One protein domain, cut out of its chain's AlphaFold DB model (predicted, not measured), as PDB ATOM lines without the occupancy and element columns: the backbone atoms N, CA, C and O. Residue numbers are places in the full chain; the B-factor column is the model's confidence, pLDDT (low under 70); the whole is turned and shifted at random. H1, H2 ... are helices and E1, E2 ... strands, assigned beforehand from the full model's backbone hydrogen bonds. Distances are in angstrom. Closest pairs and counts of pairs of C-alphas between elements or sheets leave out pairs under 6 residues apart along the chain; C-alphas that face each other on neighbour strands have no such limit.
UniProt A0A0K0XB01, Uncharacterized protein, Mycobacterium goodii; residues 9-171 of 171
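Overview. This is residues 9 to 171 of the 171 residues of an uncharacterized protein of Mycobacterium goodii (UniProt A0A0K0XB01). With little regular structure, the model is long and loose: hairpin E1-E2 lies at one end, and H1 leads to two small sheets at the other, while unnamed residues 72 to 135 loop part way back. The printed part has 163 residues, 62 in named elements, mostly strand, ordered E1 E2 H1 E3 E4 E5 E6 E7 E8; the radius of gyration of the C-alphas is 19.5 A, the spans 67 by 42 by 23 A.

Arrangement. E1, residues 9 to 13, and E2, residues 19 to 25, form an antiparallel hairpin, N 10 and O 23 being 2.8 A apart. H1, residues 32 to 43, has 5 of 8 O i to N i+4 pairs within hydrogen-bond range; with residues 38 to 42 it only grazes the mixed sheet E3, residues 48 to 51, E5, residues 67 to 71, E4, residues 57 to 61. E3 and E5 are parallel, N 49 to O 67 2.8 A; E4 and E5 form an antiparallel hairpin, N 60 to O 68 2.9 A. E6, residues 136 to 143, E7, residues 148 to 155, and E8, residues 163 to 170, form a twisted meander, each strand antiparallel to the one before, with N 139 to O 152 3.0 A and N 151 to O 167 2.9 A. The closest C-alphas of E5 and E6, Gly 71 and Phe 139, are 7.2 A apart.

Along the chain. E1 begins at C-alpha 9 (19.275, -21.863, 8.441); E8, 20.9 A long, ends at C-alpha 170 (53.314, -49.208, 0.562).

Size, cuts and confidence. The printed part has no cut; the link E5 to E6 is long, and no printed residue is under 70 in pLDDT.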
ATOM      1  N   ALA A   9      19.692 -23.253   8.586       94.81
ATOM      2  CA  ALA A   9      19.275 -21.863   8.441       94.81
ATOM      3  C   ALA A   9      18.745 -21.280   9.760       94.81
ATOM      4  O   ALA A   9      17.865 -21.860  10.395       94.81
ATOM      5  N   THR A  10      19.209 -20.085  10.114       95.00
ATOM      6  CA  THR A  10      18.662 -19.255  11.191       95.00
ATOM      7  C   THR A  10      18.182 -17.936  10.598       95.00
ATOM      8  O   THR A  10      18.973 -17.184  10.031       95.00
ATOM      9  N   ALA A  11      16.885 -17.656  10.721       96.62
ATOM     10  CA  ALA A  11      16.315 -16.371  10.332       96.62
ATOM     11  C   ALA A  11      16.694 -15.289  11.353       96.62
ATOM     12  O   ALA A  11      16.567 -15.488  12.562       96.62
ATOM     13  N   GLU A  12      17.151 -14.144  10.861       95.44
ATOM     14  CA  GLU A  12      17.561 -12.999  11.668       95.44
ATOM     15  C   GLU A  12      16.548 -11.872  11.500       95.44
ATOM     16  O   GLU A  12      16.202 -11.501  10.376       95.44
ATOM     17  N   TYR A  13      16.083 -11.317  12.617       96.12
ATOM     18  CA  TYR A  13      15.069 -10.268  12.646       96.12
ATOM     19  C   TYR A  13      15.609  -9.019  13.343       96.12
ATOM     20  O   TYR A  13      16.402  -9.121  14.282       96.12
ATOM     21  N   ASP A  14      15.175  -7.843  12.897       95.81
ATOM     22  CA  ASP A  14      15.453  -6.590  13.596       95.81
ATOM     23  C   ASP A  14      14.545  -6.390  14.826       95.81
ATOM     24  O   ASP A  14      13.661  -7.195  15.131       95.81
ATOM     25  N   GLY A  15      14.748  -5.282  15.546       95.56
ATOM     26  CA  GLY A  15      13.936  -4.933  16.717       95.56
ATOM     27  C   GLY A  15      12.463  -4.627  16.412       95.56
ATOM     28  O   GLY A  15      11.658  -4.580  17.339       95.56
ATOM     29  N   GLY A  16      12.101  -4.423  15.141       95.56
ATOM     30  CA  GLY A  16      10.724  -4.270  14.669       95.56
ATOM     31  C   GLY A  16      10.083  -5.587  14.212       95.56
ATOM     32  O   GLY A  16       8.912  -5.587  13.836       95.56
ATOM     33  N   GLY A  17      10.825  -6.699  14.247       95.75
ATOM     34  CA  GLY A  17      10.369  -8.011  13.794       95.75
ATOM     35  C   GLY A  17      10.436  -8.211  12.278       95.75
ATOM     36  O   GLY A  17       9.883  -9.192  11.778       95.75
ATOM     37  N   ALA A  18      11.094  -7.322  11.528       97.50
ATOM     38  CA  ALA A  18      11.316  -7.516  10.099       97.50
ATOM     39  C   ALA A  18      12.498  -8.467   9.867       97.50
ATOM     40  O   ALA A  18      13.520  -8.378  10.547       97.50
ATOM     41  N   LEU A  19      12.363  -9.384   8.903       97.31
ATOM     42  CA  LEU A  19      13.447 -10.280   8.497       97.31
ATOM     43  C   LEU A  19      14.567  -9.463   7.838       97.31
ATOM     44  O   LEU A  19      14.330  -8.796   6.831       97.31
ATOM     45  N   VAL A  20      15.783  -9.557   8.372       97.25
ATOM     46  CA  VAL A  20      16.966  -8.837   7.870       97.25
ATOM     47  C   VAL A  20      18.043  -9.755   7.304       97.25
ATOM     48  O   VAL A  20      18.909  -9.292   6.566       97.25
ATOM     49  N   GLY A  21      17.987 -11.054   7.602       96.25
ATOM     50  CA  GLY A  21      19.003 -11.992   7.148       96.25
ATOM     51  C   GLY A  21      18.630 -13.453   7.349       96.25
ATOM     52  O   GLY A  21      17.701 -13.794   8.082       96.25
ATOM     53  N   ILE A  22      19.381 -14.321   6.675       95.88
ATOM     54  CA  ILE A  22      19.410 -15.757   6.946       95.88
ATOM     55  C   ILE A  22      20.875 -16.139   7.117       95.88
ATOM     56  O   ILE A  22      21.665 -16.029   6.175       95.88
ATOM     57  N   ARG A  23      21.233 -16.586   8.319       93.38
ATOM     58  CA  ARG A  23      22.544 -17.163   8.613       93.38
ATOM     59  C   ARG A  23      22.489 -18.670   8.403       93.38
ATOM     60  O   ARG A  23      21.481 -19.294   8.718       93.38
ATOM     61  N   TYR A  24      23.573 -19.242   7.892       92.44
ATOM     62  CA  TYR A  24      23.706 -20.684   7.724       92.44
ATOM     63  C   TYR A  24      24.885 -21.196   8.537       92.44
ATOM     64  O   TYR A  24      26.018 -20.768   8.315       92.44
ATOM     65  N   ASP A  25      24.600 -22.125   9.438       90.56
ATOM     66  CA  ASP A  25      25.608 -22.897  10.151       90.56
ATOM     67  C   ASP A  25      25.786 -24.265   9.470       90.56
ATOM     68  O   ASP A  25      24.882 -24.773   8.801       90.56
ATOM     69  N   TYR A  26      26.977 -24.847   9.609       91.31
ATOM     70  CA  TYR A  26      27.352 -26.121   8.991       91.31
ATOM     71  C   TYR A  26      27.844 -27.081  10.084       91.31
ATOM     72  O   TYR A  26      29.057 -27.159  10.313       91.31
ATOM     73  N   PRO A  27      26.929 -27.813  10.753       91.00
ATOM     74  CA  PRO A  27      27.263 -28.648  11.904       91.00
ATOM     75  C   PRO A  27      28.372 -29.657  11.595       91.00
ATOM     76  O   PRO A  27      28.263 -30.470  10.671       91.00
ATOM     77  N   ALA A  28      29.455 -29.631  12.370       88.81
ATOM     78  CA  ALA A  28      30.612 -30.497  12.165       88.81
ATOM     79  C   ALA A  28      30.279 -31.978  12.395       88.81
ATOM     80  O   ALA A  28      30.812 -32.840  11.696       88.81
ATOM     81  N   ALA A  29      29.369 -32.260  13.334       89.75
ATOM     82  CA  ALA A  29      28.899 -33.610  13.644       89.75
ATOM     83  C   ALA A  29      28.178 -34.287  12.461       89.75
ATOM     84  O   ALA A  29      28.193 -35.511  12.356       89.75
ATOM     85  N   ASP A  30      27.610 -33.496  11.547       92.88
ATOM     86  CA  ASP A  30      26.882 -33.978  10.370       92.88
ATOM     87  C   ASP A  30      27.736 -33.966   9.096       92.88
ATOM     88  O   ASP A  30      27.208 -34.005   7.984       92.88
ATOM     89  N   ASN A  31      29.065 -33.893   9.223       93.00
ATOM     90  CA  ASN A  31      29.941 -33.916   8.060       93.00
ATOM     91  C   ASN A  31      29.847 -35.266   7.330       93.00
ATOM     92  O   ASN A  31      30.415 -36.267   7.766       93.00
ATOM     93  N   ILE A  32      29.179 -35.259   6.179       94.69
ATOM     94  CA  ILE A  32      28.880 -36.413   5.326       94.69
ATOM     95  C   ILE A  32      30.163 -37.133   4.900       94.69
ATOM     96  O   ILE A  32      30.178 -38.359   4.807       94.69
ATOM     97  N   LEU A  33      31.269 -36.405   4.684       92.25
ATOM     98  CA  LEU A  33      32.534 -37.054   4.335       92.25
ATOM     99  C   LEU A  33      33.028 -37.963   5.459       92.25
ATOM    100  O   LEU A  33      33.451 -39.077   5.181       92.25
ATOM    101  N   LEU A  34      32.971 -37.501   6.708       92.12
ATOM    102  CA  LEU A  34      33.449 -38.280   7.852       92.12
ATOM    103  C   LEU A  34      32.445 -39.336   8.301       92.12
ATOM    104  O   LEU A  34      32.850 -40.426   8.687       92.12
ATOM    105  N   ARG A  35      31.151 -39.004   8.282       94.06
ATOM    106  CA  ARG A  35      30.093 -39.876   8.793       94.06
ATOM    107  C   ARG A  35      29.738 -40.996   7.821       94.06
ATOM    108  O   ARG A  35      29.520 -42.115   8.265       94.06
ATOM    109  N   ASP A  36      29.681 -40.692   6.525       95.25
ATOM    110  CA  ASP A  36      29.079 -41.588   5.532       95.25
ATOM    111  C   ASP A  36      30.118 -42.094   4.518       95.25
ATOM    112  O   ASP A  36      30.213 -43.294   4.263       95.25
ATOM    113  N   VAL A  37      30.934 -41.199   3.948       95.19
ATOM    114  CA  VAL A  37      31.852 -41.557   2.847       95.19
ATOM    115  C   VAL A  37      33.097 -42.289   3.342       95.19
ATOM    116  O   VAL A  37      33.467 -43.305   2.762       95.19
ATOM    117  N   VAL A  38      33.756 -41.794   4.392       94.88
ATOM    118  CA  VAL A  38      34.961 -42.425   4.953       94.88
ATOM    119  C   VAL A  38      34.684 -43.875   5.367       94.88
ATOM    120  O   VAL A  38      35.392 -44.741   4.858       94.88
ATOM    121  N   PRO A  39      33.638 -44.187   6.161       96.12
ATOM    122  CA  PRO A  39      33.334 -45.573   6.515       96.12
ATOM    123  C   PRO A  39      33.068 -46.466   5.303       96.12
ATOM    124  O   PRO A  39      33.543 -47.594   5.273       96.12
ATOM    125  N   LEU A  40      32.379 -45.954   4.275       97.81
ATOM    126  CA  LEU A  40      32.118 -46.711   3.048       97.81
ATOM    127  C   LEU A  40      33.408 -47.052   2.287       97.81
ATOM    128  O   LEU A  40      33.540 -48.158   1.769       97.81
ATOM    129  N   LEU A  41      34.364 -46.123   2.218       97.44
ATOM    130  CA  LEU A  41      35.666 -46.374   1.590       97.44
ATOM    131  C   LEU A  41      36.483 -47.399   2.389       97.44
ATOM    132  O   LEU A  41      37.116 -48.273   1.797       97.44
ATOM    133  N   GLU A  42      36.450 -47.307   3.718       97.19
ATOM    134  CA  GLU A  42      37.141 -48.242   4.609       97.19
ATOM    135  C   GLU A  42      36.538 -49.653   4.545       97.19
ATOM    136  O   GLU A  42      37.277 -50.627   4.414       97.19
ATOM    137  N   GLU A  43      35.208 -49.780   4.553       97.81
ATOM    138  CA  GLU A  43      34.507 -51.065   4.421       97.81
ATOM    139  C   GLU A  43      34.737 -51.712   3.048       97.81
ATOM    140  O   GLU A  43      34.854 -52.933   2.942       97.81
ATOM    141  N   ALA A  44      34.862 -50.900   1.994       98.12
ATOM    142  CA  ALA A  44      35.165 -51.376   0.648       98.12
ATOM    143  C   ALA A  44      36.620 -51.853   0.467       98.12
ATOM    144  O   ALA A  44      36.946 -52.375  -0.600       98.12
ATOM    145  N   GLY A  45      37.491 -51.683   1.470       97.19
ATOM    146  CA  GLY A  45      38.896 -52.083   1.394       97.19
ATOM    147  C   GLY A  45      39.721 -51.215   0.443       97.19
ATOM    148  O   GLY A  45      40.574 -51.728  -0.272       97.19
ATOM    149  N   VAL A  46      39.440 -49.909   0.381       98.06
ATOM    150  CA  VAL A  46      40.229 -48.963  -0.422       98.06
ATOM    151  C   VAL A  46      41.633 -48.816   0.162       98.06
ATOM    152  O   VAL A  46      41.769 -48.460   1.323       98.06
ATOM    153  N   ASP A  47      42.682 -48.967  -0.645       97.56
ATOM    154  CA  ASP A  47      44.049 -48.797  -0.132       97.56
ATOM    155  C   ASP A  47      44.473 -47.318  -0.037       97.56
ATOM    156  O   ASP A  47      45.152 -46.900   0.904       97.56
ATOM    157  N   LEU A  48      44.069 -46.497  -1.017       97.94
ATOM    158  CA  LEU A  48      44.491 -45.099  -1.151       97.94
ATOM    159  C   LEU A  48      43.338 -44.168  -1.536       97.94
ATOM    160  O   LEU A  48      42.734 -44.296  -2.600       97.94
ATOM    161  N   VAL A  49      43.148 -43.126  -0.732       97.06
ATOM    162  CA  VAL A  49      42.359 -41.938  -1.053       97.06
ATOM    163  C   VAL A  49      43.317 -40.781  -1.322       97.06
ATOM    164  O   VAL A  49      43.951 -40.247  -0.410       97.06
ATOM    165  N   TYR A  50      43.426 -40.384  -2.590       95.69
ATOM    166  CA  TYR A  50      44.217 -39.230  -3.016       95.69
ATOM    167  C   TYR A  50      43.327 -37.999  -3.195       95.69
ATOM    168  O   TYR A  50      42.317 -38.046  -3.898       95.69
ATOM    169  N   SER A  51      43.708 -36.890  -2.570       92.38
ATOM    170  CA  SER A  51      42.939 -35.648  -2.550       92.38
ATOM    171  C   SER A  51      43.811 -34.419  -2.814       92.38
ATOM    172  O   SER A  51      45.041 -34.459  -2.732       92.38
ATOM    173  N   GLY A  52      43.136 -33.328  -3.169       90.62
ATOM    174  CA  GLY A  52      43.720 -32.002  -3.334       90.62
ATOM    175  C   GLY A  52      42.908 -30.946  -2.581       90.62
ATOM    176  O   GLY A  52      42.104 -31.288  -1.720       90.62
ATOM    177  N   HIS A  53      43.020 -29.681  -3.013       91.00
ATOM    178  CA  HIS A  53      42.279 -28.489  -2.548       91.00
ATOM    179  C   HIS A  53      42.908 -27.724  -1.374       91.00
ATOM    180  O   HIS A  53      42.752 -26.507  -1.305       91.00
ATOM    181  N   ASN A  54      43.641 -28.374  -0.465       89.50
ATOM    182  CA  ASN A  54      44.126 -27.702   0.751       89.50
ATOM    183  C   ASN A  54      45.469 -26.956   0.592       89.50
ATOM    184  O   ASN A  54      45.894 -26.282   1.532       89.50
ATOM    185  N   HIS A  55      46.119 -27.042  -0.576       93.94
ATOM    186  CA  HIS A  55      47.394 -26.380  -0.898       93.94
ATOM    187  C   HIS A  55      48.537 -26.787   0.048       93.94
ATOM    188  O   HIS A  55      49.412 -26.000   0.408       93.94
ATOM    189  N   LEU A  56      48.521 -28.033   0.499       93.94
ATOM    190  CA  LEU A  56      49.553 -28.598   1.355       93.94
ATOM    191  C   LEU A  56      49.775 -30.057   0.972       93.94
ATOM    192  O   LEU A  56      49.046 -30.613   0.156       93.94
ATOM    193  N   TRP A  57      50.802 -30.655   1.553       96.00
ATOM    194  CA  TRP A  57      50.977 -32.094   1.589       96.00
ATOM    195  C   TRP A  57      50.799 -32.577   3.021       96.00
ATOM    196  O   TRP A  57      51.393 -31.984   3.925       96.00
ATOM    197  N   ASN A  58      50.028 -33.634   3.242       95.81
ATOM    198  CA  ASN A  58      50.057 -34.430   4.469       95.81
ATOM    199  C   ASN A  58      49.435 -35.810   4.226       95.81
ATOM    200  O   ASN A  58      48.734 -36.038   3.239       95.81
ATOM    201  N   ARG A  59      49.716 -36.741   5.140       96.38
ATOM    202  CA  ARG A  59      49.238 -38.120   5.055       96.38
ATOM    203  C   ARG A  59      48.659 -38.589   6.378       96.38
ATOM    204  O   ARG A  59      49.177 -38.252   7.440       96.38
ATOM    205  N   PHE A  60      47.628 -39.415   6.295       96.62
ATOM    206  CA  PHE A  60      46.996 -40.100   7.417       96.62
ATOM    207  C   PHE A  60      46.781 -41.570   7.059       96.62
ATOM    208  O   PHE A  60      46.782 -41.929   5.881       96.62
ATOM    209  N   VAL A  61      46.606 -42.406   8.078       97.19
ATOM    210  CA  VAL A  61      46.233 -43.815   7.920       97.19
ATOM    211  C   VAL A  61      45.090 -44.092   8.884       97.19
ATOM    212  O   VAL A  61      45.185 -43.721  10.059       97.19
ATOM    213  N   SER A  62      44.000 -44.672   8.392       96.31
ATOM    214  CA  SER A  62      42.874 -45.040   9.246       96.31
ATOM    215  C   SER A  62      43.125 -46.350  10.000       96.31
ATOM    216  O   SER A  62      44.037 -47.101   9.646       96.31
ATOM    217  N   PRO A  63      42.319 -46.677  11.028       94.94
ATOM    218  CA  PRO A  63      42.404 -47.973  11.702       94.94
ATOM    219  C   PRO A  63      42.192 -49.176  10.770       94.94
ATOM    220  O   PRO A  63      42.708 -50.252  11.057       94.94
ATOM    221  N   ALA A  64      41.469 -48.990   9.659       96.00
ATOM    222  CA  ALA A  64      41.261 -50.005   8.627       96.00
ATOM    223  C   ALA A  64      42.457 -50.164   7.665       96.00
ATOM    224  O   ALA A  64      42.452 -51.065   6.833       96.00
ATOM    225  N   GLY A  65      43.486 -49.314   7.774       96.62
ATOM    226  CA  GLY A  65      44.678 -49.345   6.922       96.62
ATOM    227  C   GLY A  65      44.614 -48.430   5.697       96.62
ATOM    228  O   GLY A  65      45.596 -48.333   4.971       96.62
ATOM    229  N   VAL A  66      43.514 -47.700   5.488       97.94
ATOM    230  CA  VAL A  66      43.353 -46.817   4.323       97.94
ATOM    231  C   VAL A  66      44.287 -45.617   4.426       97.94
ATOM    232  O   VAL A  66      44.280 -44.883   5.422       97.94
ATOM    233  N   HIS A  67      45.062 -45.370   3.372       97.88
ATOM    234  CA  HIS A  67      45.920 -44.199   3.265       97.88
ATOM    235  C   HIS A  67      45.139 -42.995   2.735       97.88
ATOM    236  O   HIS A  67      44.644 -43.011   1.613       97.88
ATOM    237  N   TYR A  68      45.107 -41.903   3.496       96.81
ATOM    238  CA  TYR A  68      44.583 -40.616   3.035       96.81
ATOM    239  C   TYR A  68      45.747 -39.677   2.746       96.81
ATOM    240  O   TYR A  68      46.473 -39.285   3.663       96.81
ATOM    241  N   LEU A  69      45.931 -39.324   1.476       96.94
ATOM    242  CA  LEU A  69      46.987 -38.435   1.006       96.94
ATOM    243  C   LEU A  69      46.374 -37.154   0.434       96.94
ATOM    244  O   LEU A  69      45.594 -37.186  -0.516       96.94
ATOM    245  N   GLU A  70      46.765 -36.017   0.990       94.44
ATOM    246  CA  GLU A  70      46.561 -34.696   0.402       94.44
ATOM    247  C   GLU A  70      47.860 -34.287  -0.295       94.44
ATOM    248  O   GLU A  70      48.921 -34.289   0.332       94.44
ATOM    249  N   GLY A  71      47.786 -33.983  -1.591       93.75
ATOM    250  CA  GLY A  71      48.957 -33.764  -2.447       93.75
ATOM    251  C   GLY A  71      48.967 -32.443  -3.215       93.75
ATOM    252  O   GLY A  71      49.735 -32.307  -4.161       93.75
ATOM    253  N   SER A  72      48.126 -31.462  -2.868       90.25
ATOM    254  CA  SER A  72      47.949 -30.239  -3.677       90.25
ATOM    255  C   SER A  72      48.949 -29.102  -3.417       90.25
ATOM    256  O   SER A  72      48.670 -27.949  -3.746       90.25
ATOM    257  N   ASN A  73      50.128 -29.379  -2.854       86.25
ATOM    258  CA  ASN A  73      51.178 -28.364  -2.703       86.25
ATOM    259  C   ASN A  73      51.990 -28.200  -4.003       86.25
ATOM    260  O   ASN A  73      53.056 -28.781  -4.166       86.25
ATOM    261  N   THR A  74      51.496 -27.400  -4.945       83.38
ATOM    262  CA  THR A  74      52.208 -27.092  -6.201       83.38
ATOM    263  C   THR A  74      52.519 -25.597  -6.276       83.38
ATOM    264  O   THR A  74      51.845 -24.852  -6.981       83.38
ATOM    265  N   GLY A  75      53.518 -25.131  -5.517       79.31
ATOM    266  CA  GLY A  75      53.985 -23.737  -5.580       79.31
ATOM    267  C   GLY A  75      53.047 -22.709  -4.934       79.31
ATOM    268  O   GLY A  75      53.140 -21.515  -5.207       79.31
ATOM    269  N   ASN A  76      52.108 -23.154  -4.097       86.69
ATOM    270  CA  ASN A  76      51.262 -22.290  -3.278       86.69
ATOM    271  C   ASN A  76      50.826 -23.044  -2.015       86.69
ATOM    272  O   ASN A  76      50.614 -24.256  -2.048       86.69
ATOM    273  N   SER A  77      50.673 -22.316  -0.909       91.38
ATOM    274  CA  SER A  77      50.219 -22.841   0.372       91.38
ATOM    275  C   SER A  77      49.429 -21.803   1.159       91.38
ATOM    276  O   SER A  77      49.856 -20.660   1.315       91.38
ATOM    277  N   PHE A  78      48.312 -22.232   1.749       88.56
ATOM    278  CA  PHE A  78      47.601 -21.455   2.771       88.56
ATOM    279  C   PHE A  78      48.070 -21.773   4.197       88.56
ATOM    280  O   PHE A  78      47.585 -21.172   5.157       88.56
ATOM    281  N   GLY A  79      49.057 -22.658   4.341       90.56
ATOM    282  CA  GLY A  79      49.589 -23.129   5.611       90.56
ATOM    283  C   GLY A  79      48.876 -24.358   6.157       90.56
ATOM    284  O   GLY A  79      47.691 -24.585   5.925       90.56
ATOM    285  N   ALA A  80      49.601 -25.121   6.971       92.81
ATOM    286  CA  ALA A  80      49.008 -26.140   7.817       92.81
ATOM    287  C   ALA A  80      48.541 -25.511   9.134       92.81
ATOM    288  O   ALA A  80      49.259 -24.721   9.745       92.81
ATOM    289  N   PHE A  81      47.371 -25.915   9.620       92.81
ATOM    290  CA  PHE A  81      46.859 -25.538  10.944       92.81
ATOM    291  C   PHE A  81      47.115 -26.652  11.964       92.81
ATOM    292  O   PHE A  81      46.263 -26.994  12.771       92.81
ATOM    293  N   HIS A  82      48.283 -27.281  11.880       92.62
ATOM    294  CA  HIS A  82      48.737 -28.283  12.836       92.62
ATOM    295  C   HIS A  82      49.341 -27.584  14.069       92.62
ATOM    296  O   HIS A  82      49.992 -26.560  13.885       92.62
ATOM    297  N   PRO A  83      49.248 -28.122  15.302       91.25
ATOM    298  CA  PRO A  83      49.816 -27.465  16.489       91.25
ATOM    299  C   PRO A  83      51.299 -27.076  16.360       91.25
ATOM    300  O   PRO A  83      51.729 -26.057  16.891       91.25
ATOM    301  N   ARG A  84      52.084 -27.851  15.598       90.00
ATOM    302  CA  ARG A  84      53.505 -27.551  15.330       90.00
ATOM    303  C   ARG A  84      53.751 -26.420  14.326       90.00
ATOM    304  O   ARG A  84      54.875 -25.941  14.263       90.00
ATOM    305  N   SER A  85      52.754 -25.986  13.554       90.62
ATOM    306  CA  SER A  85      52.936 -24.889  12.594       90.62
ATOM    307  C   SER A  85      52.915 -23.506  13.245       90.62
ATOM    308  O   SER A  85      53.248 -22.526  12.587       90.62
ATOM    309  N   GLY A  86      52.461 -23.405  14.502       89.88
ATOM    310  CA  GLY A  86      52.230 -22.123  15.174       89.88
ATOM    311  C   GLY A  86      51.045 -21.324  14.612       89.88
ATOM    312  O   GLY A  86      50.827 -20.190  15.027       89.88
ATOM    313  N   ARG A  87      50.264 -21.889  13.679       91.62
ATOM    314  CA  ARG A  87      49.132 -21.213  13.025       91.62
ATOM    315  C   ARG A  87      47.799 -21.706  13.565       91.62
ATOM    316  O   ARG A  87      47.637 -22.887  13.857       91.62
ATOM    317  N   THR A  88      46.815 -20.814  13.594       92.56
ATOM    318  CA  THR A  88      45.448 -21.102  14.045       92.56
ATOM    319  C   THR A  88      44.463 -20.506  13.052       92.56
ATOM    320  O   THR A  88      44.662 -19.376  12.602       92.56
ATOM    321  N   ARG A  89      43.409 -21.244  12.686       89.44
ATOM    322  CA  ARG A  89      42.368 -20.700  11.804       89.44
ATOM    323  C   ARG A  89      41.607 -19.574  12.517       89.44
ATOM    324  O   ARG A  89      41.352 -19.678  13.729       89.44
ATOM    325  N   PRO A  90      41.216 -18.514  11.791       88.62
ATOM    326  CA  PRO A  90      40.228 -17.583  12.311       88.62
ATOM    327  C   PRO A  90      38.919 -18.342  12.552       88.62
ATOM    328  O   PRO A  90      38.513 -19.162  11.730       88.62
ATOM    329  N   ALA A  91      38.291 -18.088  13.697       86.69
ATOM    330  CA  ALA A  91      36.921 -18.506  13.964       86.69
ATOM    331  C   ALA A  91      36.040 -17.252  13.886       86.69
ATOM    332  O   ALA A  91      36.505 -16.183  14.302       86.69
ATOM    333  N   PRO A  92      34.828 -17.342  13.322       85.25
ATOM    334  CA  PRO A  92      33.926 -16.199  13.271       85.25
ATOM    335  C   PRO A  92      33.536 -15.776  14.699       85.25
ATOM    336  O   PRO A  92      33.625 -16.566  15.627       85.25
ATOM    337  N   SER A  93      33.160 -14.519  14.920       87.69
ATOM    338  CA  SER A  93      32.638 -14.091  16.228       87.69
ATOM    339  C   SER A  93      31.150 -14.425  16.350       87.69
ATOM    340  O   SER A  93      30.542 -14.893  15.396       87.69
ATOM    341  N   ALA A  94      30.527 -14.131  17.492       85.81
ATOM    342  CA  ALA A  94      29.070 -14.153  17.592       85.81
ATOM    343  C   ALA A  94      28.414 -13.246  16.520       85.81
ATOM    344  O   ALA A  94      29.004 -12.216  16.167       85.81
ATOM    345  N   PRO A  95      27.202 -13.581  16.038       88.25
ATOM    346  CA  PRO A  95      26.382 -14.761  16.367       88.25
ATOM    347  C   PRO A  95      26.717 -16.102  15.670       88.25
ATOM    348  O   PRO A  95      25.897 -17.016  15.731       88.25
ATOM    349  N   TRP A  96      27.867 -16.265  15.014       86.50
ATOM    350  CA  TRP A  96      28.219 -17.520  14.333       86.50
ATOM    351  C   TRP A  96      28.682 -18.595  15.323       86.50
ATOM    352  O   TRP A  96      29.375 -18.283  16.298       86.50
ATOM    353  N   ASN A  97      28.342 -19.863  15.059       85.06
ATOM    354  CA  ASN A  97      28.822 -20.964  15.890       85.06
ATOM    355  C   ASN A  97      30.319 -21.214  15.653       85.06
ATOM    356  O   ASN A  97      30.755 -21.512  14.542       85.06
ATOM    357  N   THR A  98      31.116 -21.110  16.714       87.25
ATOM    358  CA  THR A  98      32.565 -21.361  16.645       87.25
ATOM    359  C   THR A  98      32.954 -22.783  16.993       87.25
ATOM    360  O   THR A  98      34.062 -23.191  16.651       87.25
ATOM    361  N   GLU A  99      32.063 -23.541  17.635       86.06
ATOM    362  CA  GLU A  99      32.333 -24.919  18.054       86.06
ATOM    363  C   GLU A  99      32.528 -25.844  16.851       86.06
ATOM    364  O   GLU A  99      33.360 -26.747  16.889       86.06
ATOM    365  N   ASP A 100      31.842 -25.549  15.744       86.50
ATOM    366  CA  ASP A 100      32.001 -26.279  14.489       86.50
ATOM    367  C   ASP A 100      33.336 -25.972  13.787       86.50
ATOM    368  O   ASP A 100      33.743 -26.695  12.880       86.50
ATOM    369  N   VAL A 101      34.075 -24.934  14.192       86.62
ATOM    370  CA  VAL A 101      35.319 -24.534  13.525       86.62
ATOM    371  C   VAL A 101      36.533 -25.164  14.202       86.62
ATOM    372  O   VAL A 101      37.036 -24.695  15.225       86.62
ATOM    373  N   VAL A 102      37.116 -26.173  13.553       88.12
ATOM    374  CA  VAL A 102      38.392 -26.763  13.987       88.12
ATOM    375  C   VAL A 102      39.540 -25.788  13.719       88.12
ATOM    376  O   VAL A 102      40.051 -25.669  12.601       88.12
ATOM    377  N   ARG A 103      39.963 -25.072  14.765       89.88
ATOM    378  CA  ARG A 103      40.981 -24.015  14.657       89.88
ATOM    379  C   ARG A 103      42.404 -24.541  14.470       89.88
ATOM    380  O   ARG A 103      43.208 -23.886  13.802       89.88
ATOM    381  N   GLN A 104      42.705 -25.698  15.051       91.81
ATOM    382  CA  GLN A 104      43.965 -26.423  14.896       91.81
ATOM    383  C   GLN A 104      43.716 -27.935  14.889       91.81
ATOM    384  O   GLN A 104      42.765 -28.412  15.500       91.81
ATOM    385  N   GLY A 105      44.609 -28.686  14.245       88.31
ATOM    386  CA  GLY A 105      44.590 -30.145  14.198       88.31
ATOM    387  C   GLY A 105      43.952 -30.712  12.931       88.31
ATOM    388  O   GLY A 105      43.903 -30.056  11.888       88.31
ATOM    389  N   ASN A 106      43.514 -31.967  13.028       85.44
ATOM    390  CA  ASN A 106      42.833 -32.679  11.957       85.44
ATOM    391  C   ASN A 106      41.323 -32.732  12.242       85.44
ATOM    392  O   ASN A 106      40.928 -33.399  13.197       85.44
ATOM    393  N   PRO A 107      40.475 -32.109  11.404       75.25
ATOM    394  CA  PRO A 107      39.023 -32.226  11.525       75.25
ATOM    395  C   PRO A 107      38.498 -33.666  11.449       75.25
ATOM    396  O   PRO A 107      37.443 -33.944  11.999       75.25
ATOM    397  N   GLY A 108      39.223 -34.577  10.790       86.62
ATOM    398  CA  GLY A 108      38.881 -36.002  10.705       86.62
ATOM    399  C   GLY A 108      39.448 -36.869  11.831       86.62
ATOM    400  O   GLY A 108      39.372 -38.087  11.746       86.62
ATOM    401  N   GLY A 109      40.082 -36.285  12.855       89.12
ATOM    402  CA  GLY A 109      40.544 -37.005  14.050       89.12
ATOM    403  C   GLY A 109      41.783 -37.900  13.885       89.12
ATOM    404  O   GLY A 109      42.411 -38.241  14.884       89.12
ATOM    405  N   LEU A 110      42.193 -38.241  12.661       92.75
ATOM    406  CA  LEU A 110      43.376 -39.077  12.431       92.75
ATOM    407  C   LEU A 110      44.686 -38.331  12.762       92.75
ATOM    408  O   LEU A 110      44.847 -37.168  12.366       92.75
ATOM    409  N   PRO A 111      45.659 -38.979  13.427       94.19
ATOM    410  CA  PRO A 111      46.984 -38.405  13.619       94.19
ATOM    411  C   PRO A 111      47.741 -38.358  12.279       94.19
ATOM    412  O   PRO A 111      47.708 -39.330  11.521       94.19
ATOM    413  N   PRO A 112      48.431 -37.250  11.956       95.31
ATOM    414  CA  PRO A 112      49.177 -37.155  10.709       95.31
ATOM    415  C   PRO A 112      50.468 -37.979  10.783       95.31
ATOM    416  O   PRO A 112      51.133 -38.037  11.822       95.31
ATOM    417  N   VAL A 113      50.846 -38.590   9.664       97.00
ATOM    418  CA  VAL A 113      52.052 -39.411   9.543       97.00
ATOM    419  C   VAL A 113      53.244 -38.545   9.146       97.00
ATOM    420  O   VAL A 113      53.156 -37.701   8.255       97.00
ATOM    421  N   LEU A 114      54.377 -38.756   9.819       97.50
ATOM    422  CA  LEU A 114      55.633 -38.101   9.468       97.50
ATOM    423  C   LEU A 114      56.239 -38.733   8.204       97.50
ATOM    424  O   LEU A 114      56.288 -39.962   8.123       97.50
ATOM    425  N   PRO A 115      56.756 -37.920   7.261       97.81
ATOM    426  CA  PRO A 115      57.580 -38.429   6.174       97.81
ATOM    427  C   PRO A 115      58.785 -39.220   6.688       97.81
ATOM    428  O   PRO A 115      59.445 -38.781   7.634       97.81
ATOM    429  N   ILE A 116      59.096 -40.349   6.050       97.19
ATOM    430  CA  ILE A 116      60.122 -41.277   6.565       97.19
ATOM    431  C   ILE A 116      61.530 -41.068   5.989       97.19
ATOM    432  O   ILE A 116      62.489 -41.570   6.568       97.19
ATOM    433  N   LEU A 117      61.681 -40.359   4.862       98.12
ATOM    434  CA  LEU A 117      62.974 -40.240   4.170       98.12
ATOM    435  C   LEU A 117      63.675 -38.912   4.457       98.12
ATOM    436  O   LEU A 117      64.836 -38.896   4.856       98.12
ATOM    437  N   ALA A 118      62.982 -37.793   4.245       97.31
ATOM    438  CA  ALA A 118      63.551 -36.456   4.424       97.31
ATOM    439  C   ALA A 118      62.469 -35.436   4.823       97.31
ATOM    440  O   ALA A 118      62.190 -34.506   4.058       97.31
ATOM    441  N   PRO A 119      61.811 -35.603   5.989       96.56
ATOM    442  CA  PRO A 119      60.769 -34.680   6.426       96.56
ATOM    443  C   PRO A 119      61.301 -33.249   6.503       96.56
ATOM    444  O   PRO A 119      62.427 -33.006   6.938       96.56
ATOM    445  N   ARG A 120      60.466 -32.277   6.122       94.25
ATOM    446  CA  ARG A 120      60.773 -30.865   6.369       94.25
ATOM    447  C   ARG A 120      60.798 -30.621   7.871       94.25
ATOM    448  O   ARG A 120      59.938 -31.123   8.592       94.25
ATOM    449  N   CYS A 121      61.759 -29.831   8.329       94.69
ATOM    450  CA  CYS A 121      61.837 -29.412   9.720       94.69
ATOM    451  C   CYS A 121      61.369 -27.966   9.883       94.69
ATOM    452  O   CYS A 121      61.445 -27.176   8.943       94.69
ATOM    453  N   ASP A 122      60.886 -27.629  11.077       92.38
ATOM    454  CA  ASP A 122      60.728 -26.229  11.474       92.38
ATOM    455  C   ASP A 122      62.080 -25.582  11.818       92.38
ATOM    456  O   ASP A 122      63.128 -26.227  11.774       92.38
ATOM    457  N   GLU A 123      62.048 -24.302  12.187       90.50
ATOM    458  CA  GLU A 123      63.230 -23.521  12.580       90.50
ATOM    459  C   GLU A 123      63.999 -24.134  13.763       90.50
ATOM    460  O   GLU A 123      65.205 -23.945  13.883       90.50
ATOM    461  N   ALA A 124      63.322 -24.911  14.614       92.62
ATOM    462  CA  ALA A 124      63.932 -25.622  15.734       92.62
ATOM    463  C   ALA A 124      64.480 -27.009  15.339       92.62
ATOM    464  O   ALA A 124      64.879 -27.786  16.208       92.62
ATOM    465  N   GLY A 125      64.474 -27.356  14.049       94.44
ATOM    466  CA  GLY A 125      64.951 -28.640  13.538       94.44
ATOM    467  C   GLY A 125      63.979 -29.804  13.756       94.44
ATOM    468  O   GLY A 125      64.356 -30.954  13.533       94.44
ATOM    469  N   ARG A 126      62.732 -29.552  14.174       94.81
ATOM    470  CA  ARG A 126      61.755 -30.615  14.456       94.81
ATOM    471  C   ARG A 126      61.023 -31.024  13.177       94.81
ATOM    472  O   ARG A 126      60.459 -30.146  12.515       94.81
ATOM    473  N   PRO A 127      60.941 -32.329  12.859       96.19
ATOM    474  CA  PRO A 127      60.278 -32.795  11.650       96.19
ATOM    475  C   PRO A 127      58.771 -32.514  11.691       96.19
ATOM    476  O   PRO A 127      58.104 -32.660  12.728       96.19
ATOM    477  N   GLN A 128      58.239 -32.116  10.540       96.31
ATOM    478  CA  GLN A 128      56.845 -31.751  10.330       96.31
ATOM    479  C   GLN A 128      56.110 -32.849   9.554       96.31
ATOM    480  O   GLN A 128      56.651 -33.386   8.587       96.31
ATOM    481  N   PRO A 129      54.857 -33.167   9.925       96.44
ATOM    482  CA  PRO A 129      54.054 -34.170   9.230       96.44
ATOM    483  C   PRO A 129      53.287 -33.574   8.036       96.44
ATOM    484  O   PRO A 129      52.242 -34.077   7.633       96.44
ATOM    485  N   PHE A 130      53.761 -32.442   7.519       95.69
ATOM    486  CA  PHE A 130      53.158 -31.730   6.405       95.69
ATOM    487  C   PHE A 130      54.218 -30.954   5.619       95.69
ATOM    488  O   PHE A 130      55.260 -30.582   6.161       95.69
ATOM    489  N   VAL A 131      53.905 -30.637   4.365       95.88
ATOM    490  CA  VAL A 131      54.594 -29.604   3.581       95.88
ATOM    491  C   VAL A 131      53.580 -28.511   3.283       95.88
ATOM    492  O   VAL A 131      52.544 -28.770   2.685       95.88
ATOM    493  N   ALA A 132      53.843 -27.294   3.750       94.69
ATOM    494  CA  ALA A 132      52.923 -26.170   3.604       94.69
ATOM    495  C   ALA A 132      53.683 -24.882   3.265       94.69
ATOM    496  O   ALA A 132      53.459 -23.841   3.884       94.69
ATOM    497  N   ASP A 133      54.567 -24.966   2.276       93.50
ATOM    498  CA  ASP A 133      55.428 -23.883   1.803       93.50
ATOM    499  C   ASP A 133      55.030 -23.502   0.368       93.50
ATOM    500  O   ASP A 133      54.704 -24.377  -0.434       93.50
ATOM    501  N   GLY A 134      55.002 -22.205   0.062       93.75
ATOM    502  CA  GLY A 134      54.687 -21.702  -1.279       93.75
ATOM    503  C   GLY A 134      55.865 -21.784  -2.250       93.75
ATOM    504  O   GLY A 134      55.664 -21.736  -3.455       93.75
ATOM    505  N   ASN A 135      57.086 -21.951  -1.746       93.56
ATOM    506  CA  ASN A 135      58.287 -22.075  -2.571       93.56
ATOM    507  C   ASN A 135      58.588 -23.522  -2.962       93.56
ATOM    508  O   ASN A 135      59.553 -23.776  -3.678       93.56
ATOM    509  N   LEU A 136      57.795 -24.477  -2.476       94.62
ATOM    510  CA  LEU A 136      57.976 -25.886  -2.780       94.62
ATOM    511  C   LEU A 136      56.954 -26.345  -3.818       94.62
ATOM    512  O   LEU A 136      55.771 -26.006  -3.768       94.62
ATOM    513  N   VAL A 137      57.427 -27.153  -4.760       94.88
ATOM    514  CA  VAL A 137      56.579 -27.949  -5.648       94.88
ATOM    515  C   VAL A 137      56.680 -29.390  -5.199       94.88
ATOM    516  O   VAL A 137      57.741 -29.999  -5.316       94.88
ATOM    517  N   VAL A 138      55.580 -29.925  -4.685       95.88
ATOM    518  CA  VAL A 138      55.449 -31.318  -4.272       95.88
ATOM    519  C   VAL A 138      54.805 -32.122  -5.401       95.88
ATOM    520  O   VAL A 138      53.864 -31.668  -6.052       95.88
ATOM    521  N   PHE A 139      55.321 -33.324  -5.641       95.12
ATOM    522  CA  PHE A 139      54.770 -34.269  -6.608       95.12
ATOM    523  C   PHE A 139      54.936 -35.709  -6.133       95.12
ATOM    524  O   PHE A 139      55.793 -36.027  -5.304       95.12
ATOM    525  N   HIS A 140      54.097 -36.590  -6.676       95.31
ATOM    526  CA  HIS A 140      53.985 -37.978  -6.248       95.31
ATOM    527  C   HIS A 140      53.929 -38.919  -7.443       95.31
ATOM    528  O   HIS A 140      53.448 -38.550  -8.514       95.31
ATOM    529  N   ALA A 141      54.363 -40.157  -7.235       97.00
ATOM    530  CA  ALA A 141      54.169 -41.245  -8.180       97.00
ATOM    531  C   ALA A 141      53.590 -42.451  -7.443       97.00
ATOM    532  O   ALA A 141      54.132 -42.873  -6.420       97.00
ATOM    533  N   LEU A 142      52.505 -43.000  -7.991       97.88
ATOM    534  CA  LEU A 142      51.952 -44.286  -7.594       97.88
ATOM    535  C   LEU A 142      52.504 -45.367  -8.527       97.88
ATOM    536  O   LEU A 142      52.168 -45.419  -9.710       97.88
ATOM    537  N   HIS A 143      53.335 -46.248  -7.984       97.75
ATOM    538  CA  HIS A 143      53.785 -47.448  -8.669       97.75
ATOM    539  C   HIS A 143      52.781 -48.580  -8.432       97.75
ATOM    540  O   HIS A 143      52.920 -49.368  -7.494       97.75
ATOM    541  N   THR A 144      51.806 -48.724  -9.329       95.44
ATOM    542  CA  THR A 144      50.707 -49.700  -9.198       95.44
ATOM    543  C   THR A 144      51.178 -51.151  -9.078       95.44
ATOM    544  O   THR A 144      50.646 -51.894  -8.268       95.44
ATOM    545  N   GLY A 145      52.240 -51.554  -9.785       96.50
ATOM    546  CA  GLY A 145      52.766 -52.927  -9.694       96.50
ATOM    547  C   GLY A 145      53.446 -53.294  -8.364       96.50
ATOM    548  O   GLY A 145      53.723 -54.464  -8.135       96.50
ATOM    549  N   ARG A 146      53.753 -52.312  -7.508       96.19
ATOM    550  CA  ARG A 146      54.370 -52.511  -6.182       96.19
ATOM    551  C   ARG A 146      53.475 -52.005  -5.049       96.19
ATOM    552  O   ARG A 146      53.862 -52.127  -3.896       96.19
ATOM    553  N   GLY A 147      52.345 -51.376  -5.381       97.00
ATOM    554  CA  GLY A 147      51.535 -50.642  -4.414       97.00
ATOM    555  C   GLY A 147      52.315 -49.535  -3.702       97.00
ATOM    556  O   GLY A 147      52.073 -49.287  -2.538       97.00
ATOM    557  N   THR A 148      53.301 -48.892  -4.336       98.38
ATOM    558  CA  THR A 148      54.159 -47.915  -3.638       98.38
ATOM    559  C   THR A 148      53.818 -46.494  -4.052       98.38
ATOM    560  O   THR A 148      53.826 -46.181  -5.243       98.38
ATOM    561  N   VAL A 149      53.598 -45.609  -3.083       98.44
ATOM    562  CA  VAL A 149      53.528 -44.164  -3.312       98.44
ATOM    563  C   VAL A 149      54.846 -43.545  -2.886       98.44
ATOM    564  O   VAL A 149      55.324 -43.769  -1.778       98.44
ATOM    565  N   THR A 150      55.446 -42.747  -3.760       98.56
ATOM    566  CA  THR A 150      56.648 -41.969  -3.443       98.56
ATOM    567  C   THR A 150      56.372 -40.491  -3.635       98.56
ATOM    568  O   THR A 150      55.707 -40.105  -4.595       98.56
ATOM    569  N   SER A 151      56.882 -39.677  -2.713       98.00
ATOM    570  CA  SER A 151      56.695 -38.230  -2.696       98.00
ATOM    571  C   SER A 151      58.027 -37.502  -2.787       98.00
ATOM    572  O   SER A 151      58.992 -37.839  -2.091       98.00
ATOM    573  N   TRP A 152      58.053 -36.459  -3.608       97.81
ATOM    574  CA  TRP A 152      59.192 -35.574  -3.789       97.81
ATOM    575  C   TRP A 152      58.783 -34.119  -3.638       97.81
ATOM    576  O   TRP A 152      57.624 -33.770  -3.852       97.81
ATOM    577  N   TYR A 153      59.751 -33.270  -3.317       96.50
ATOM    578  CA  TYR A 153      59.615 -31.833  -3.478       96.50
ATOM    579  C   TYR A 153      60.812 -31.247  -4.230       96.50
ATOM    580  O   TYR A 153      61.914 -31.804  -4.211       96.50
ATOM    581  N   VAL A 154      60.593 -30.101  -4.866       96.00
ATOM    582  CA  VAL A 154      61.633 -29.210  -5.394       96.00
ATOM    583  C   VAL A 154      61.469 -27.850  -4.735       96.00
ATOM    584  O   VAL A 154      60.351 -27.347  -4.639       96.00
ATOM    585  N   ASP A 155      62.580 -27.272  -4.283       94.50
ATOM    586  CA  ASP A 155      62.628 -25.895  -3.794       94.50
ATOM    587  C   ASP A 155      62.894 -24.936  -4.958       94.50
ATOM    588  O   ASP A 155      63.939 -25.000  -5.614       94.50
ATOM    589  N   LEU A 156      61.926 -24.062  -5.230       92.06
ATOM    590  CA  LEU A 156      61.988 -23.078  -6.306       92.06
ATOM    591  C   LEU A 156      62.962 -21.934  -6.002       92.06
ATOM    592  O   LEU A 156      63.405 -21.267  -6.933       92.06
ATOM    593  N   ASN A 157      63.336 -21.732  -4.737       92.00
ATOM    594  CA  ASN A 157      64.358 -20.759  -4.351       92.00
ATOM    595  C   ASN A 157      65.778 -21.334  -4.429       92.00
ATOM    596  O   ASN A 157      66.747 -20.574  -4.385       92.00
ATOM    597  N   SER A 158      65.925 -22.661  -4.532       92.38
ATOM    598  CA  SER A 158      67.239 -23.285  -4.676       92.38
ATOM    599  C   SER A 158      67.756 -23.125  -6.099       92.38
ATOM    600  O   SER A 158      67.089 -23.526  -7.047       92.38
ATOM    601  N   ALA A 159      68.982 -22.622  -6.254       90.06
ATOM    602  CA  ALA A 159      69.610 -22.441  -7.565       90.06
ATOM    603  C   ALA A 159      69.834 -23.758  -8.335       90.06
ATOM    604  O   ALA A 159      69.960 -23.743  -9.557       90.06
ATOM    605  N   ASP A 160      69.909 -24.894  -7.635       91.75
ATOM    606  CA  ASP A 160      70.118 -26.217  -8.234       91.75
ATOM    607  C   ASP A 160      68.815 -26.982  -8.519       91.75
ATOM    608  O   ASP A 160      68.859 -28.044  -9.142       91.75
ATOM    609  N   HIS A 161      67.670 -26.465  -8.049       89.50
ATOM    610  CA  HIS A 161      66.346 -27.093  -8.118       89.50
ATOM    611  C   HIS A 161      66.357 -28.598  -7.806       89.50
ATOM    612  O   HIS A 161      65.659 -29.396  -8.442       89.50
ATOM    613  N   ARG A 162      67.173 -29.010  -6.828       94.25
ATOM    614  CA  ARG A 162      67.363 -30.424  -6.511       94.25
ATOM    615  C   ARG A 162      66.046 -31.084  -6.106       94.25
ATOM    616  O   ARG A 162      65.363 -30.641  -5.185       94.25
ATOM    617  N   VAL A 163      65.753 -32.212  -6.748       97.06
ATOM    618  CA  VAL A 163      64.624 -33.077  -6.397       97.06
ATOM    619  C   VAL A 163      64.949 -33.846  -5.118       97.06
ATOM    620  O   VAL A 163      65.912 -34.615  -5.071       97.06
ATOM    621  N   VAL A 164      64.131 -33.673  -4.082       97.44
ATOM    622  CA  VAL A 164      64.286 -34.363  -2.797       97.44
ATOM    623  C   VAL A 164      63.146 -35.350  -2.612       97.44
ATOM    624  O   VAL A 164      61.989 -34.955  -2.503       97.44
ATOM    625  N   ARG A 165      63.473 -36.645  -2.542       98.31
ATOM    626  CA  ARG A 165      62.533 -37.696  -2.128       98.31
ATOM    627  C   ARG A 165      62.353 -37.608  -0.619       98.31
ATOM    628  O   ARG A 165      63.337 -37.758   0.103       98.31
ATOM    629  N   PHE A 166      61.136 -37.362  -0.145       98.19
ATOM    630  CA  PHE A 166      60.908 -37.074   1.274       98.19
ATOM    631  C   PHE A 166      59.976 -38.055   1.983       98.19
ATOM    632  O   PHE A 166      60.139 -38.246   3.188       98.19
ATOM    633  N   ASP A 167      59.074 -38.724   1.259       98.44
ATOM    634  CA  ASP A 167      58.235 -39.796   1.805       98.44
ATOM    635  C   ASP A 167      58.097 -40.966   0.828       98.44
ATOM    636  O   ASP A 167      58.172 -40.793  -0.393       98.44
ATOM    637  N   GLU A 168      57.854 -42.149   1.381       98.19
ATOM    638  CA  GLU A 168      57.504 -43.361   0.648       98.19
ATOM    639  C   GLU A 168      56.707 -44.300   1.549       98.19
ATOM    640  O   GLU A 168      57.036 -44.475   2.720       98.19
ATOM    641  N   PHE A 169      55.671 -44.922   1.001       98.19
ATOM    642  CA  PHE A 169      54.899 -45.934   1.710       98.19
ATOM    643  C   PHE A 169      54.313 -46.956   0.739       98.19
ATOM    644  O   PHE A 169      54.165 -46.690  -0.455       98.19
ATOM    645  N   THR A 170      54.013 -48.136   1.277       97.44
ATOM    646  CA  THR A 170      53.314 -49.208   0.562       97.44
ATOM    647  C   THR A 170      51.845 -49.187   0.969       97.44
ATOM    648  O   THR A 170      51.560 -48.898   2.132       97.44
ATOM    649  N   LEU A 171      50.978 -49.419  -0.011       96.38
ATOM    650  CA  LEU A 171      49.535 -49.587   0.087       96.38
ATOM    651  C   LEU A 171      49.197 -51.020   0.503       96.38
ATOM    652  O   LEU A 171      49.861 -51.940  -0.032       96.38
TER     653      LEU A 171